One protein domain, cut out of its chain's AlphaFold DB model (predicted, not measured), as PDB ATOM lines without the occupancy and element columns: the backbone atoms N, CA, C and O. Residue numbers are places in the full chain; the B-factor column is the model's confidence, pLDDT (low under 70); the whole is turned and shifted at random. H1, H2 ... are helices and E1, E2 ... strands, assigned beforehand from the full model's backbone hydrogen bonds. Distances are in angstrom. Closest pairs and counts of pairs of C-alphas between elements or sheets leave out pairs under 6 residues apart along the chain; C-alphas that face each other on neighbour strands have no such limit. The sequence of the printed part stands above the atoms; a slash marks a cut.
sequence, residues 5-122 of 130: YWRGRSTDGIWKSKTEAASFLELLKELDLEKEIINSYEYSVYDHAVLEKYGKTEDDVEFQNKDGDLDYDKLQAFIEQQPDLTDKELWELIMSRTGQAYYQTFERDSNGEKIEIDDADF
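AT A GLANCE: This is residues 5 to 122 of the 130 residues of an uncharacterized protein of [Eubacterium] rectale (UniProt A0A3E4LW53). A twisted four-stranded sheet makes one end of an elongated model, H1 and H4 pack on one of its faces as a second layer, and beyond them H2, H3 and the loop of residues 54 to 71 make the other end. The printed part has 118 residues, with four named helices and four named strands in the order E1 E2 H1 H2 H3 H4 E3 E4; the sheet runs E2 E1 E3 E4, antiparallel throughout, and the class is mixed. The whole is only just loose, close to compact, with a radius of gyration of the C-alphas of 16.5 A and spans of 57 by 31 by 20 A.

HOW THE PARTS SIT: E1, residues 5 to 9, and E2, residues 16 to 21, form a hairpin, with N 6 and O 19 within hydrogen-bond range at 2.9 A. H1, residues 24 to 34, lies over E2 at a height over the sheet of 8.4 A. H2, residues 45 to 53, is not on the sheet. H3, residues 72 to 79, only just touches H2, with 3 pairs of C-alphas within 8 A, the closest those of Asp 47 and Ile 79 at 6.6 A. H4, residues 87 to 96, touches H1 at a steep tilt of 40 degrees, the same way; their closest C-alphas, of Phe 24 and Asp 87, are 5.7 A apart. E3, residues 103 to 110, is antiparallel to E1, with N 7 and O 105 at 2.9 A, and forms a hairpin with E4, residues 113 to 116, with N 110 and O 113 at 2.8 A. In H1, H2, H3 and H4 every O i to N i+4 pair is within hydrogen-bond range.

IN THESE COORDINATES: E1 begins at C-alpha 5 (55.302, 4.816, -28.179). E3 measures 22.3 A from first to last C-alpha, E2 17.2 A and H1 14.6 A. E4 ends at C-alpha 116 (48.656, 9.095, -23.735).

THE WHOLE: The C-alphas farthest apart, of Asp 67 and Asn 111, are 58.7 A apart. The printed part has no cut, H2 to H3 is a long link, and no printed residue is under 70 in pLDDT.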
ATOM      1  N   TYR A   5      54.840   5.798 -29.150       97.06
ATOM      2  CA  TYR A   5      55.302   4.816 -28.179       97.06
ATOM      3  C   TYR A   5      54.150   3.892 -27.821       97.06
ATOM      4  O   TYR A   5      53.163   4.326 -27.236       97.06
ATOM      5  N   TRP A   6      54.288   2.607 -28.113       96.75
ATOM      6  CA  TRP A   6      53.293   1.612 -27.743       96.75
ATOM      7  C   TRP A   6      53.789   0.746 -26.591       96.75
ATOM      8  O   TRP A   6      54.968   0.368 -26.529       96.75
ATOM      9  N   ARG A   7      52.882   0.405 -25.677       95.38
ATOM     10  CA  ARG A   7      53.124  -0.543 -24.588       95.38
ATOM     11  C   ARG A   7      51.945  -1.495 -24.461       95.38
ATOM     12  O   ARG A   7      50.809  -1.054 -24.344       95.38
ATOM     13  N   GLY A   8      52.243  -2.787 -24.387       94.88
ATOM     14  CA  GLY A   8      51.265  -3.844 -24.153       94.88
ATOM     15  C   GLY A   8      51.612  -4.672 -22.923       94.88
ATOM     16  O   GLY A   8      52.790  -4.894 -22.627       94.88
ATOM     17  N   ARG A   9      50.599  -5.159 -22.201       94.62
ATOM     18  CA  ARG A   9      50.773  -6.145 -21.121       94.62
ATOM     19  C   ARG A   9      49.589  -7.108 -21.006       94.62
ATOM     20  O   ARG A   9      48.447  -6.722 -21.255       94.62
ATOM     21  N   SER A  10      49.866  -8.330 -20.559       92.31
ATOM     22  CA  SER A  10      48.848  -9.338 -20.238       92.31
ATOM     23  C   SER A  10      48.096  -9.004 -18.943       92.31
ATOM     24  O   SER A  10      48.511  -8.146 -18.157       92.31
ATOM     25  N   THR A  11      46.986  -9.705 -18.694       91.56
ATOM     26  CA  THR A  11      46.156  -9.528 -17.489       91.56
ATOM     27  C   THR A  11      46.885  -9.875 -16.193       91.56
ATOM     28  O   THR A  11      46.712  -9.184 -15.191       91.56
ATOM     29  N   ASP A  12      47.729 -10.906 -16.217       91.44
ATOM     30  CA  ASP A  12      48.585 -11.318 -15.097       91.44
ATOM     31  C   ASP A  12      49.859 -10.464 -14.957       91.44
ATOM     32  O   ASP A  12      50.582 -10.567 -13.964       91.44
ATOM     33  N   GLY A  13      50.137  -9.602 -15.941       87.62
ATOM     34  CA  GLY A  13      51.315  -8.747 -15.992       87.62
ATOM     35  C   GLY A  13      52.643  -9.488 -16.164       87.62
ATOM     36  O   GLY A  13      53.686  -8.853 -15.989       87.62
ATOM     37  N   ILE A  14      52.637 -10.786 -16.483       91.56
ATOM     38  CA  ILE A  14      53.854 -11.565 -16.752       91.56
ATOM     39  C   ILE A  14      54.441 -11.147 -18.097       91.56
ATOM     40  O   ILE A  14      55.637 -10.871 -18.198       91.56
ATOM     41  N   TRP A  15      53.590 -11.051 -19.118       92.00
ATOM     42  CA  TRP A  15      53.997 -10.609 -20.439       92.00
ATOM     43  C   TRP A  15      53.871  -9.091 -20.557       92.00
ATOM     44  O   TRP A  15      52.855  -8.494 -20.184       92.00
ATOM     45  N   LYS A  16      54.929  -8.459 -21.068       94.19
ATOM     46  CA  LYS A  16      54.991  -7.026 -21.359       94.19
ATOM     47  C   LYS A  16      55.826  -6.809 -22.607       94.19
ATOM     48  O   LYS A  16      56.894  -7.405 -22.743       94.19
ATOM     49  N   SER A  17      55.388  -5.897 -23.457       93.56
ATOM     50  CA  SER A  17      56.133  -5.473 -24.634       93.56
ATOM     51  C   SER A  17      56.031  -3.964 -24.795       93.56
ATOM     52  O   SER A  17      55.106  -3.320 -24.297       93.56
ATOM     53  N   LYS A  18      57.027  -3.393 -25.460       94.88
ATOM     54  CA  LYS A  18      57.041  -1.995 -25.869       94.88
ATOM     55  C   LYS A  18      57.663  -1.890 -27.249       94.88
ATOM     56  O   LYS A  18      58.550  -2.684 -27.578       94.88
ATOM     57  N   THR A  19      57.210  -0.921 -28.027       95.44
ATOM     58  CA  THR A  19      57.816  -0.594 -29.313       95.44
ATOM     59  C   THR A  19      57.591   0.866 -29.664       95.44
ATOM     60  O   THR A  19      56.813   1.561 -29.006       95.44
ATOM     61  N   GLU A  20      58.321   1.325 -30.665       95.75
ATOM     62  CA  GLU A  20      58.288   2.692 -31.160       95.75
ATOM     63  C   GLU A  20      58.098   2.642 -32.672       95.75
ATOM     64  O   GLU A  20      58.667   1.771 -33.328       95.75
ATOM     65  N   ALA A  21      57.302   3.554 -33.216       96.12
ATOM     66  CA  ALA A  21      57.038   3.626 -34.649       96.12
ATOM     67  C   ALA A  21      56.908   5.083 -35.099       96.12
ATOM     68  O   ALA A  21      56.521   5.949 -34.307       96.12
ATOM     69  N   ALA A  22      57.211   5.362 -36.371       95.19
ATOM     70  CA  ALA A  22      57.039   6.699 -36.937       95.19
ATOM     71  C   ALA A  22      55.609   6.948 -37.453       95.19
ATOM     72  O   ALA A  22      55.246   8.089 -37.730       95.19
ATOM     73  N   SER A  23      54.797   5.893 -37.586       95.75
ATOM     74  CA  SER A  23      53.388   5.961 -37.989       95.75
ATOM     75  C   SER A  23      52.575   4.806 -37.398       95.75
ATOM     76  O   SER A  23      53.135   3.784 -36.996       95.75
ATOM     77  N   PHE A  24      51.244   4.936 -37.386       96.69
ATOM     78  CA  PHE A  24      50.362   3.845 -36.960       96.69
ATOM     79  C   PHE A  24      50.400   2.650 -37.917       96.69
ATOM     80  O   PHE A  24      50.249   1.518 -37.470       96.69
ATOM     81  N   LEU A  25      50.675   2.869 -39.208       95.56
ATOM     82  CA  LEU A  25      50.845   1.779 -40.170       95.56
ATOM     83  C   LEU A  25      52.110   0.961 -39.882       95.56
ATOM     84  O   LEU A  25      52.079  -0.266 -39.928       95.56
ATOM     85  N   GLU A  26      53.225   1.628 -39.581       95.94
ATOM     86  CA  GLU A  26      54.444   0.943 -39.136       95.94
ATOM     87  C   GLU A  26      54.210   0.199 -37.823       95.94
ATOM     88  O   GLU A  26      54.626  -0.950 -37.693       95.94
ATOM     89  N   LEU A  27      53.495   0.819 -36.877       96.25
ATOM     90  CA  LEU A  27      53.148   0.173 -35.616       96.25
ATOM     91  C   LEU A  27      52.290  -1.078 -35.836       96.25
ATOM     92  O   LEU A  27      52.565  -2.108 -35.228       96.25
ATOM     93  N   LEU A  28      51.284  -1.010 -36.714       95.06
ATOM     94  CA  LEU A  28      50.452  -2.159 -37.069       95.06
ATOM     95  C   LEU A  28      51.320  -3.301 -37.608       95.06
ATOM     96  O   LEU A  28      51.236  -4.411 -37.094       95.06
ATOM     97  N   LYS A  29      52.192  -3.021 -38.586       93.44
ATOM     98  CA  LYS A  29      53.087  -4.025 -39.184       93.44
ATOM     99  C   LYS A  29      54.028  -4.650 -38.157       93.44
ATOM    100  O   LYS A  29      54.205  -5.862 -38.162       93.44
ATOM    101  N   GLU A  30      54.594  -3.846 -37.260       93.88
ATOM    102  CA  GLU A  30      55.461  -4.326 -36.179       93.88
ATOM    103  C   GLU A  30      54.702  -5.246 -35.204       93.88
ATOM    104  O   GLU A  30      55.225  -6.271 -34.763       93.88
ATOM    105  N   LEU A  31      53.465  -4.894 -34.843       91.94
ATOM    106  CA  LEU A  31      52.651  -5.674 -33.908       91.94
ATOM    107  C   LEU A  31      52.051  -6.935 -34.539       91.94
ATOM    108  O   LEU A  31      51.867  -7.925 -33.830       91.94
ATOM    109  N   ASP A  32      51.735  -6.891 -35.830       89.19
ATOM    110  CA  ASP A  32      51.178  -8.002 -36.600       89.19
ATOM    111  C   ASP A  32      52.278  -8.985 -37.027       89.19
ATOM    112  O   ASP A  32      52.272 -10.137 -36.610       89.19
ATOM    113  N   LEU A  33      53.276  -8.528 -37.784       83.38
ATOM    114  CA  LEU A  33      54.234  -9.413 -38.455       83.38
ATOM    115  C   LEU A  33      55.443  -9.768 -37.586       83.38
ATOM    116  O   LEU A  33      55.844 -10.924 -37.527       83.38
ATOM    117  N   GLU A  34      56.047  -8.781 -36.923       81.44
ATOM    118  CA  GLU A  34      57.332  -8.987 -36.233       81.44
ATOM    119  C   GLU A  34      57.144  -9.533 -34.817       81.44
ATOM    120  O   GLU A  34      57.929 -10.351 -34.329       81.44
ATOM    121  N   LYS A  35      56.105  -9.063 -34.123       84.38
ATOM    122  CA  LYS A  35      55.828  -9.465 -32.739       84.38
ATOM    123  C   LYS A  35      54.699 -10.477 -32.607       84.38
ATOM    124  O   LYS A  35      54.546 -11.010 -31.509       84.38
ATOM    125  N   GLU A  36      53.918 -10.699 -33.666       87.38
ATOM    126  CA  GLU A  36      52.761 -11.606 -33.685       87.38
ATOM    127  C   GLU A  36      51.792 -11.375 -32.504       87.38
ATOM    128  O   GLU A  36      51.200 -12.300 -31.951       87.38
ATOM    129  N   ILE A  37      51.648 -10.120 -32.062       86.81
ATOM    130  CA  ILE A  37      50.826  -9.759 -30.898       86.81
ATOM    131  C   ILE A  37      49.360  -9.688 -31.292       86.81
ATOM    132  O   ILE A  37      48.512 -10.178 -30.550       86.81
ATOM    133  N   ILE A  38      49.074  -9.055 -32.429       86.00
ATOM    134  CA  ILE A  38      47.713  -8.815 -32.932       86.00
ATOM    135  C   ILE A  38      47.386  -9.661 -34.168       86.00
ATOM    136  O   ILE A  38      46.335  -9.467 -34.776       86.00
ATOM    137  N   ASN A  39      48.294 -10.572 -34.525       88.50
ATOM    138  CA  ASN A  39      48.257 -11.369 -35.741       88.50
ATOM    139  C   ASN A  39      47.035 -12.293 -35.837       88.50
ATOM    140  O   ASN A  39      46.484 -12.744 -34.829       88.50
ATOM    141  N   SER A  40      46.648 -12.598 -37.077       85.00
ATOM    142  CA  SER A  40      45.672 -13.628 -37.423       85.00
ATOM    143  C   SER A  40      46.302 -14.647 -38.376       85.00
ATOM    144  O   SER A  40      46.985 -14.282 -39.330       85.00
ATOM    145  N   TYR A  41      46.035 -15.934 -38.136       84.31
ATOM    146  CA  TYR A  41      46.449 -17.019 -39.034       84.31
ATOM    147  C   TYR A  41      45.490 -17.224 -40.214       84.31
ATOM    148  O   TYR A  41      45.810 -17.973 -41.133       84.31
ATOM    149  N   GLU A  42      44.305 -16.612 -40.167       84.81
ATOM    150  CA  GLU A  42      43.254 -16.798 -41.173       84.81
ATOM    151  C   GLU A  42      43.297 -15.720 -42.259       84.81
ATOM    152  O   GLU A  42      42.958 -15.993 -43.407       84.81
ATOM    153  N   TYR A  43      43.733 -14.510 -41.908       84.50
ATOM    154  CA  TYR A  43      43.717 -13.350 -42.795       84.50
ATOM    155  C   TYR A  43      44.772 -12.317 -42.394       84.50
ATOM    156  O   TYR A  43      45.230 -12.274 -41.253       84.50
ATOM    157  N   SER A  44      45.111 -11.438 -43.334       90.38
ATOM    158  CA  SER A  44      45.871 -10.215 -43.067       90.38
ATOM    159  C   SER A  44      45.023  -9.253 -42.237       90.38
ATOM    160  O   SER A  44      43.908  -8.907 -42.628       90.38
ATOM    161  N   VAL A  45      45.537  -8.811 -41.085       92.56
ATOM    162  CA  VAL A  45      44.799  -7.921 -40.169       92.56
ATOM    163  C   VAL A  45      44.445  -6.600 -40.856       92.56
ATOM    164  O   VAL A  45      43.355  -6.071 -40.642       92.56
ATOM    165  N   TYR A  46      45.346  -6.085 -41.696       94.50
ATOM    166  CA  TYR A  46      45.111  -4.863 -42.460       94.50
ATOM    167  C   TYR A  46      44.041  -5.061 -43.536       94.50
ATOM    168  O   TYR A  46      43.086  -4.288 -43.589       94.50
ATOM    169  N   ASP A  47      44.166  -6.105 -44.359       94.31
ATOM    170  CA  ASP A  47      43.258  -6.308 -45.495       94.31
ATOM    171  C   ASP A  47      41.833  -6.580 -45.009       94.31
ATOM    172  O   ASP A  47      40.878  -5.999 -45.525       94.31
ATOM    173  N   HIS A  48      41.693  -7.373 -43.944       94.44
ATOM    174  CA  HIS A  48      40.408  -7.619 -43.299       94.44
ATOM    175  C   HIS A  48      39.764  -6.323 -42.788       94.44
ATOM    176  O   HIS A  48      38.585  -6.075 -43.030       94.44
ATOM    177  N   ALA A  49      40.540  -5.443 -42.145       95.38
ATOM    178  CA  ALA A  49      40.029  -4.162 -41.661       95.38
ATOM    179  C   ALA A  49      39.589  -3.228 -42.804       95.38
ATOM    180  O   ALA A  49      38.591  -2.511 -42.677       95.38
ATOM    181  N   VAL A  50      40.291  -3.251 -43.944       96.50
ATOM    182  CA  VAL A  50      39.847  -2.541 -45.150       96.50
ATOM    183  C   VAL A  50      38.532  -3.139 -45.658       96.50
ATOM    184  O   VAL A  50      37.611  -2.377 -45.939       96.50
ATOM    185  N   LEU A  51      38.379  -4.465 -45.729       95.50
ATOM    186  CA  LEU A  51      37.112  -5.094 -46.133       95.50
ATOM    187  C   LEU A  51      35.949  -4.691 -45.214       95.50
ATOM    188  O   LEU A  51      34.914  -4.225 -45.704       95.50
ATOM    189  N   GLU A  52      36.131  -4.785 -43.895       94.44
ATOM    190  CA  GLU A  52      35.104  -4.438 -42.906       94.44
ATOM    191  C   GLU A  52      34.623  -2.987 -43.060       94.44
ATOM    192  O   GLU A  52      33.415  -2.725 -43.022       94.44
ATOM    193  N   LYS A  53      35.538  -2.045 -43.329       94.56
ATOM    194  CA  LYS A  53      35.211  -0.630 -43.588       94.56
ATOM    195  C   LYS A  53      34.236  -0.447 -44.755       94.56
ATOM    196  O   LYS A  53      33.417   0.475 -44.734       94.56
ATOM    197  N   TYR A  54      34.293  -1.321 -45.755       94.94
ATOM    198  CA  TYR A  54      33.396  -1.308 -46.913       94.94
ATOM    199  C   TYR A  54      32.225  -2.293 -46.789       94.94
ATOM    200  O   TYR A  54      31.481  -2.485 -47.755       94.94
ATOM    201  N   GLY A  55      32.019  -2.880 -45.606       95.12
ATOM    202  CA  GLY A  55      30.960  -3.858 -45.352       95.12
ATOM    203  C   GLY A  55      31.153  -5.150 -46.144       95.12
ATOM    204  O   GLY A  55      30.169  -5.726 -46.608       95.12
ATOM    205  N   LYS A  56      32.413  -5.544 -46.348       96.12
ATOM    206  CA  LYS A  56      32.836  -6.719 -47.108       96.12
ATOM    207  C   LYS A  56      33.509  -7.746 -46.210       96.12
ATOM    208  O   LYS A  56      33.973  -7.416 -45.122       96.12
ATOM    209  N   THR A  57      33.576  -8.978 -46.700       94.56
ATOM    210  CA  THR A  57      34.337 -10.079 -46.090       94.56
ATOM    211  C   THR A  57      35.014 -10.906 -47.175       94.56
ATOM    212  O   THR A  57      34.599 -10.863 -48.332       94.56
ATOM    213  N   GLU A  58      36.024 -11.690 -46.811       92.25
ATOM    214  CA  GLU A  58      36.730 -12.608 -47.712       92.25
ATOM    215  C   GLU A  58      35.779 -13.623 -48.377       92.25
ATOM    216  O   GLU A  58      36.032 -14.073 -49.494       92.25
ATOM    217  N   ASP A  59      34.654 -13.933 -47.727       92.31
ATOM    218  CA  ASP A  59      33.642 -14.876 -48.212       92.31
ATOM    219  C   ASP A  59      32.717 -14.296 -49.298       92.31
ATOM    220  O   ASP A  59      31.904 -15.032 -49.874       92.31
ATOM    221  N   ASP A  60      32.802 -12.995 -49.599       95.50
ATOM    222  CA  ASP A  60      31.947 -12.376 -50.606       95.50
ATOM    223  C   ASP A  60      32.191 -12.972 -52.000       95.50
ATOM    224  O   ASP A  60      33.318 -13.131 -52.468       95.50
ATOM    225  N   VAL A  61      31.097 -13.245 -52.720       95.31
ATOM    226  CA  VAL A  61      31.110 -13.926 -54.032       95.31
ATOM    227  C   VAL A  61      32.001 -13.223 -55.063       95.31
ATOM    228  O   VAL A  61      32.538 -13.863 -55.965       95.31
ATOM    229  N   GLU A  62      32.173 -11.905 -54.958       95.12
ATOM    230  CA  GLU A  62      33.044 -11.153 -55.866       95.12
ATOM    231  C   GLU A  62      34.535 -11.478 -55.690       95.12
ATOM    232  O   GLU A  62      35.284 -11.390 -56.667       95.12
ATOM    233  N   PHE A  63      34.942 -11.938 -54.503       95.75
ATOM    234  CA  PHE A  63      36.296 -12.400 -54.198       95.75
ATOM    235  C   PHE A  63      36.466 -13.904 -54.385       95.75
ATOM    236  O   PHE A  63      37.542 -14.418 -54.126       95.75
ATOM    237  N   GLN A  64      35.455 -14.627 -54.867       96.19
ATOM    238  CA  GLN A  64      35.582 -16.054 -55.156       96.19
ATOM    239  C   GLN A  64      36.040 -16.297 -56.601       96.19
ATOM    240  O   GLN A  64      35.718 -15.552 -57.539       96.19
ATOM    241  N   ASN A  65      36.788 -17.375 -56.805       95.06
ATOM    242  CA  ASN A  65      37.130 -17.889 -58.121       95.06
ATOM    243  C   ASN A  65      35.960 -18.720 -58.693       95.06
ATOM    244  O   ASN A  65      34.892 -18.857 -58.099       95.06
ATOM    245  N   LYS A  66      36.145 -19.283 -59.889       93.88
ATOM    246  CA  LYS A  66      35.117 -20.094 -60.572       93.88
ATOM    247  C   LYS A  66      34.705 -21.369 -59.813       93.88
ATOM    248  O   LYS A  66      33.647 -21.915 -60.111       93.88
ATOM    249  N   ASP A  67      35.558 -21.847 -58.912       94.56
ATOM    250  CA  ASP A  67      35.375 -23.070 -58.132       94.56
ATOM    251  C   ASP A  67      34.754 -22.762 -56.749       94.56
ATOM    252  O   ASP A  67      34.380 -23.684 -56.029       94.56
ATOM    253  N   GLY A  68      34.554 -21.474 -56.426       91.50
ATOM    254  CA  GLY A  68      33.966 -20.995 -55.170       91.50
ATOM    255  C   GLY A  68      34.983 -20.727 -54.058       91.50
ATOM    256  O   GLY A  68      34.582 -20.313 -52.975       91.50
ATOM    257  N   ASP A  69      36.278 -20.933 -54.314       93.75
ATOM    258  CA  ASP A  69      37.345 -20.657 -53.346       93.75
ATOM    259  C   ASP A  69      37.788 -19.189 -53.411       93.75
ATOM    260  O   ASP A  69      37.636 -18.537 -54.446       93.75
ATOM    261  N   LEU A  70      38.400 -18.684 -52.335       93.12
ATOM    262  CA  LEU A  70      38.956 -17.330 -52.280       93.12
ATOM    263  C   LEU A  70      39.980 -17.085 -53.405       93.12
ATOM    264  O   LEU A  70      40.975 -17.797 -53.557       93.12
ATOM    265  N   ASP A  71      39.726 -16.040 -54.182       95.62
ATOM    266  CA  ASP A  71      40.575 -15.496 -55.232       95.62
ATOM    267  C   ASP A  71      41.365 -14.307 -54.673       95.62
ATOM    268  O   ASP A  71      40.904 -13.161 -54.663       95.62
ATOM    269  N   TYR A  72      42.572 -14.600 -54.186       92.06
ATOM    270  CA  TYR A  72      43.458 -13.605 -53.578       92.06
ATOM    271  C   TYR A  72      43.798 -12.446 -54.522       92.06
ATOM    272  O   TYR A  72      43.942 -11.321 -54.052       92.06
ATOM    273  N   ASP A  73      43.867 -12.677 -55.838       95.06
ATOM    274  CA  ASP A  73      44.173 -11.614 -56.802       95.06
ATOM    275  C   ASP A  73      43.020 -10.604 -56.885       95.06
ATOM    276  O   ASP A  73      43.247  -9.395 -56.974       95.06
ATOM    277  N   LYS A  74      41.766 -11.075 -56.823       95.69
ATOM    278  CA  LYS A  74      40.589 -10.192 -56.809       95.69
ATOM    279  C   LYS A  74      40.456  -9.426 -55.504       95.69
ATOM    280  O   LYS A  74      40.159  -8.232 -55.543       95.69
ATOM    281  N   LEU A  75      40.663 -10.107 -54.375       95.25
ATOM    282  CA  LEU A  75      40.657  -9.471 -53.060       95.25
ATOM    283  C   LEU A  75      41.716  -8.371 -53.018       95.25
ATOM    284  O   LEU A  75      41.385  -7.215 -52.766       95.25
ATOM    285  N   GLN A  76      42.958  -8.691 -53.381       95.06
ATOM    286  CA  GLN A  76      44.052  -7.728 -53.369       95.06
ATOM    287  C   GLN A  76      43.793  -6.555 -54.322       95.06
ATOM    288  O   GLN A  76      43.989  -5.399 -53.950       95.06
ATOM    289  N   ALA A  77      43.266  -6.821 -55.521       95.94
ATOM    290  CA  ALA A  77      42.903  -5.768 -56.464       95.94
ATOM    291  C   ALA A  77      41.812  -4.830 -55.922       95.94
ATOM    292  O   ALA A  77      41.810  -3.650 -56.274       95.94
ATOM    293  N   PHE A  78      40.881  -5.325 -55.100       95.88
ATOM    294  CA  PHE A  78      39.898  -4.483 -54.419       95.88
ATOM    295  C   PHE A  78      40.554  -3.616 -53.341       95.88
ATOM    296  O   PHE A  78      40.302  -2.410 -53.326       95.88
ATOM    297  N   ILE A  79      41.403  -4.208 -52.491       95.19
ATOM    298  CA  ILE A  79      42.120  -3.509 -51.412       95.19
ATOM    299  C   ILE A  79      42.957  -2.360 -51.980       95.19
ATOM    300  O   ILE A  79      42.825  -1.227 -51.531       95.19
ATOM    301  N   GLU A  80      43.744  -2.620 -53.026       94.69
ATOM    302  CA  GLU A  80      44.628  -1.628 -53.657       94.69
ATOM    303  C   GLU A  80      43.882  -0.472 -54.341       94.69
ATOM    304  O   GLU A  80      44.473   0.570 -54.629       94.69
ATOM    305  N   GLN A  81      42.587  -0.639 -54.622       95.25
ATOM    306  CA  GLN A  81      41.738   0.427 -55.161       95.25
ATOM    307  C   GLN A  81      41.121   1.306 -54.070       95.25
ATOM    308  O   GLN A  81      40.637   2.399 -54.387       95.25
ATOM    309  N   GLN A  82      41.110   0.854 -52.813       94.81
ATOM    310  CA  GLN A  82      40.578   1.639 -51.708       94.81
ATOM    311  C   GLN A  82      41.625   2.625 -51.177       94.81
ATOM    312  O   GLN A  82      42.823   2.349 -51.204       94.81
ATOM    313  N   PRO A  83      41.196   3.791 -50.670       92.81
ATOM    314  CA  PRO A  83      42.038   4.612 -49.818       92.81
ATOM    315  C   PRO A  83      42.555   3.817 -48.617       92.81
ATOM    316  O   PRO A  83      41.800   3.054 -48.009       92.81
ATOM    317  N   ASP A  84      43.805   4.080 -48.236       92.69
ATOM    318  CA  ASP A  84      44.386   3.534 -47.012       92.69
ATOM    319  C   ASP A  84      43.546   3.890 -45.778       92.69
ATOM    320  O   ASP A  84      42.850   4.916 -45.727       92.69
ATOM    321  N   LEU A  85      43.642   3.040 -44.755       96.25
ATOM    322  CA  LEU A  85      43.107   3.360 -43.437       96.25
ATOM    323  C   LEU A  85      43.793   4.617 -42.891       96.25
ATOM    324  O   LEU A  85      45.007   4.799 -42.999       96.25
ATOM    325  N   THR A  86      42.994   5.493 -42.292       97.25
ATOM    326  CA  THR A  86      43.489   6.689 -41.609       97.25
ATOM    327  C   THR A  86      44.301   6.306 -40.370       97.25
ATOM    328  O   THR A  86      44.143   5.212 -39.825       97.25
ATOM    329  N   ASP A  87      45.142   7.218 -39.875       97.69
ATOM    330  CA  ASP A  87      45.910   6.988 -38.644       97.69
ATOM    331  C   ASP A  87      44.995   6.625 -37.463       97.69
ATOM    332  O   ASP A  87      45.333   5.756 -36.660       97.69
ATOM    333  N   LYS A  88      43.817   7.257 -37.388       97.56
ATOM    334  CA  LYS A  88      42.797   6.965 -36.380       97.56
ATOM    335  C   LYS A  88      42.231   5.555 -36.523       97.56
ATOM    336  O   LYS A  88      42.181   4.829 -35.538       97.56
ATOM    337  N   GLU A  89      41.842   5.155 -37.732       97.62
ATOM    338  CA  GLU A  89      41.325   3.802 -37.983       97.62
ATOM    339  C   GLU A  89      42.381   2.735 -37.660       97.62
ATOM    340  O   GLU A  89      42.061   1.700 -37.082       97.62
ATOM    341  N   LEU A  90      43.654   2.999 -37.966       97.44
ATOM    342  CA  LEU A  90      44.766   2.119 -37.605       97.44
ATOM    343  C   LEU A  90      44.975   2.043 -36.087       97.44
ATOM    344  O   LEU A  90      45.184   0.957 -35.546       97.44
ATOM    345  N   TRP A  91      44.906   3.174 -35.387       96.94
ATOM    346  CA  TRP A  91      44.983   3.216 -33.927       96.94
ATOM    347  C   TRP A  91      43.848   2.425 -33.267       96.94
ATOM    348  O   TRP A  91      44.106   1.583 -32.402       96.94
ATOM    349  N   GLU A  92      42.608   2.635 -33.713       95.94
ATOM    350  CA  GLU A  92      41.423   1.913 -33.240       95.94
ATOM    351  C   GLU A  92      41.515   0.412 -33.548       95.94
ATOM    352  O   GLU A  92      41.216  -0.415 -32.681       95.94
ATOM    353  N   LEU A  93      42.003   0.046 -34.738       95.50
ATOM    354  CA  LEU A  93      42.248  -1.343 -35.123       95.50
ATOM    355  C   LEU A  93      43.223  -2.017 -34.154       95.50
ATOM    356  O   LEU A  93      42.890  -3.062 -33.588       95.50
ATOM    357  N   ILE A  94      44.386  -1.406 -33.900       94.56
ATOM    358  CA  ILE A  94      45.371  -1.950 -32.955       94.56
ATOM    359  C   ILE A  94      44.767  -2.035 -31.547       94.56
ATOM    360  O   ILE A  94      44.921  -3.058 -30.881       94.56
ATOM    361  N   MET A  95      44.043  -1.007 -31.087       92.69
ATOM    362  CA  MET A  95      43.381  -1.029 -29.775       92.69
ATOM    363  C   MET A  95      42.371  -2.172 -29.639       92.69
ATOM    364  O   MET A  95      42.322  -2.820 -28.590       92.69
ATOM    365  N   SER A  96      41.580  -2.429 -30.683       91.25
ATOM    366  CA  SER A  96      40.552  -3.476 -30.685       91.25
ATOM    367  C   SER A  96      41.145  -4.889 -30.668       91.25
ATOM    368  O   SER A  96      40.562  -5.814 -30.094       91.25
ATOM    369  N   ARG A  97      42.332  -5.058 -31.256       87.94
ATOM    370  CA  ARG A  97      43.045  -6.331 -31.339       87.94
ATOM    371  C   ARG A  97      44.011  -6.438 -30.169       87.94
ATOM    372  O   ARG A  97      45.156  -6.016 -30.240       87.94
ATOM    373  N   THR A  98      43.559  -7.017 -29.063       79.00
ATOM    374  CA  THR A  98      44.408  -7.106 -27.870       79.00
ATOM    375  C   THR A  98      45.408  -8.255 -27.920       79.00
ATOM    376  O   THR A  98      46.485  -8.132 -27.353       79.00
ATOM    377  N   GLY A  99      45.067  -9.390 -28.544       82.56
ATOM    378  CA  GLY A  99      45.895 -10.605 -28.506       82.56
ATOM    379  C   GLY A  99      46.430 -10.916 -27.098       82.56
ATOM    380  O   GLY A  99      45.649 -11.002 -26.148       82.56
ATOM    381  N   GLN A 100      47.758 -11.027 -26.939       81.38
ATOM    382  CA  GLN A 100      48.419 -11.171 -25.622       81.38
ATOM    383  C   GLN A 100      48.537  -9.849 -24.827       81.38
ATOM    384  O   GLN A 100      48.729  -9.861 -23.605       81.38
ATOM    385  N   ALA A 101      48.393  -8.707 -25.495       88.06
ATOM    386  CA  ALA A 101      48.428  -7.358 -24.941       88.06
ATOM    387  C   ALA A 101      47.032  -6.882 -24.495       88.06
ATOM    388  O   ALA A 101      46.499  -5.908 -25.017       88.06
ATOM    389  N   TYR A 102      46.441  -7.549 -23.498       87.56
ATOM    390  CA  TYR A 102      45.111  -7.189 -22.977       87.56
ATOM    391  C   TYR A 102      44.987  -5.709 -22.578       87.56
ATOM    392  O   TYR A 102      43.959  -5.083 -22.814       87.56
ATOM    393  N   TYR A 103      46.037  -5.145 -21.977       91.81
ATOM    394  CA  TYR A 103      46.129  -3.709 -21.736       91.81
ATOM    395  C   TYR A 103      47.122  -3.093 -22.711       91.81
ATOM    396  O   TYR A 103      48.282  -3.514 -22.744       91.81
ATOM    397  N   GLN A 104      46.673  -2.070 -23.433       94.81
ATOM    398  CA  GLN A 104      47.473  -1.320 -24.393       94.81
ATOM    399  C   GLN A 104      47.467   0.163 -24.032       94.81
ATOM    400  O   GLN A 104      46.465   0.681 -23.548       94.81
ATOM    401  N   THR A 105      48.588   0.833 -24.272       95.56
ATOM    402  CA  THR A 105      48.720   2.286 -24.138       95.56
ATOM    403  C   THR A 105      49.561   2.798 -25.296       95.56
ATOM    404  O   THR A 105      50.583   2.196 -25.640       95.56
ATOM    405  N   PHE A 106      49.134   3.917 -25.868       96.81
ATOM    406  CA  PHE A 106      49.815   4.631 -26.938       96.81
ATOM    407  C   PHE A 106      50.201   5.983 -26.372       96.81
ATOM    408  O   PHE A 106      49.370   6.636 -25.759       96.81
ATOM    409  N   GLU A 107      51.447   6.397 -26.520       97.44
ATOM    410  CA  GLU A 107      51.927   7.656 -25.966       97.44
ATOM    411  C   GLU A 107      52.694   8.440 -27.023       97.44
ATOM    412  O   GLU A 107      53.295   7.872 -27.940       97.44
ATOM    413  N   ARG A 108      52.737   9.753 -26.830       95.56
ATOM    414  CA  ARG A 108      53.544  10.690 -27.604       95.56
ATOM    415  C   ARG A 108      54.325  11.611 -26.686       95.56
ATOM    416  O   ARG A 108      53.932  11.843 -25.541       95.56
ATOM    417  N   ASP A 109      55.408  12.171 -27.205       93.81
ATOM    418  CA  ASP A 109      56.136  13.208 -26.484       93.81
ATOM    419  C   ASP A 109      55.375  14.541 -26.520       93.81
ATOM    420  O   ASP A 109      54.873  14.993 -27.553       93.81
ATOM    421  N   SER A 110      55.322  15.204 -25.370       91.62
ATOM    422  CA  SER A 110      54.771  16.542 -25.188       91.62
ATOM    423  C   SER A 110      55.599  17.272 -24.136       91.62
ATOM    424  O   SER A 110      55.587  16.916 -22.962       91.62
ATOM    425  N   ASN A 111      56.366  18.281 -24.557       87.94
ATOM    426  CA  ASN A 111      57.216  19.094 -23.673       87.94
ATOM    427  C   ASN A 111      58.169  18.289 -22.760       87.94
ATOM    428  O   ASN A 111      58.446  18.695 -21.634       87.94
ATOM    429  N   GLY A 112      58.702  17.166 -23.254       85.75
ATOM    430  CA  GLY A 112      59.612  16.296 -22.498       85.75
ATOM    431  C   GLY A 112      58.916  15.285 -21.580       85.75
ATOM    432  O   GLY A 112      59.598  14.542 -20.877       85.75
ATOM    433  N   GLU A 113      57.585  15.231 -21.604       91.94
ATOM    434  CA  GLU A 113      56.773  14.221 -20.928       91.94
ATOM    435  C   GLU A 113      56.104  13.298 -21.948       91.94
ATOM    436  O   GLU A 113      55.854  13.691 -23.087       91.94
ATOM    437  N   LYS A 114      55.787  12.070 -21.525       92.75
ATOM    438  CA  LYS A 114      54.965  11.150 -22.312       92.75
ATOM    439  C   LYS A 114      53.516  11.312 -21.902       92.75
ATOM    440  O   LYS A 114      53.200  11.134 -20.725       92.75
ATOM    441  N   ILE A 115      52.664  11.631 -22.865       95.31
ATOM    442  CA  ILE A 115      51.219  11.705 -22.665       95.31
ATOM    443  C   ILE A 115      50.530  10.662 -23.532       95.31
ATOM    444  O   ILE A 115      51.016  10.351 -24.619       95.31
ATOM    445  N   GLU A 116      49.447  10.091 -23.018       96.94
ATOM    446  CA  GLU A 116      48.656   9.095 -23.735       96.94
ATOM    447  C   GLU A 116      47.976   9.737 -24.950       96.94
ATOM    448  O   GLU A 116      47.517  10.874 -24.864       96.94
ATOM    449  N   ILE A 117      47.982   9.019 -26.074       97.19
ATOM    450  CA  ILE A 117      47.306   9.412 -27.307       97.19
ATOM    451  C   ILE A 117      45.820   9.099 -27.155       97.19
ATOM    452  O   ILE A 117      45.463   7.971 -26.801       97.19
ATOM    453  N   ASP A 118      44.971  10.071 -27.466       96.19
ATOM    454  CA  ASP A 118      43.519   9.924 -27.459       96.19
ATOM    455  C   ASP A 118      42.861  10.465 -28.742       96.19
ATOM    456  O   ASP A 118      43.521  10.902 -29.687       96.19
ATOM    457  N   ASP A 119      41.527  10.417 -28.792       95.94
ATOM    458  CA  ASP A 119      40.733  10.892 -29.930       95.94
ATOM    459  C   ASP A 119      41.048  12.338 -30.351       95.94
ATOM    460  O   ASP A 119      40.892  12.678 -31.527       95.94
ATOM    461  N   ALA A 120      41.459  13.200 -29.418       95.94
ATOM    462  CA  ALA A 120      41.751  14.603 -29.684       95.94
ATOM    463  C   ALA A 120      43.109  14.814 -30.370       95.94
ATOM    464  O   ALA A 120      43.381  15.931 -30.811       95.94
ATOM    465  N   ASP A 121      43.942  13.776 -30.490       96.94
ATOM    466  CA  ASP A 121      45.223  13.824 -31.200       96.94
ATOM    467  C   ASP A 121      45.100  13.542 -32.711       96.94
ATOM    468  O   ASP A 121      46.097  13.617 -33.443       96.94
ATOM    469  N   PHE A 122      43.883  13.276 -33.193       97.44
ATOM    470  CA  PHE A 122      43.566  13.085 -34.607       97.44
ATOM    471  C   PHE A 122      42.750  14.260 -35.157       97.44
ATOM    472  O   PHE A 122      41.859  14.794 -34.496       97.44
TER     473      PHE A 122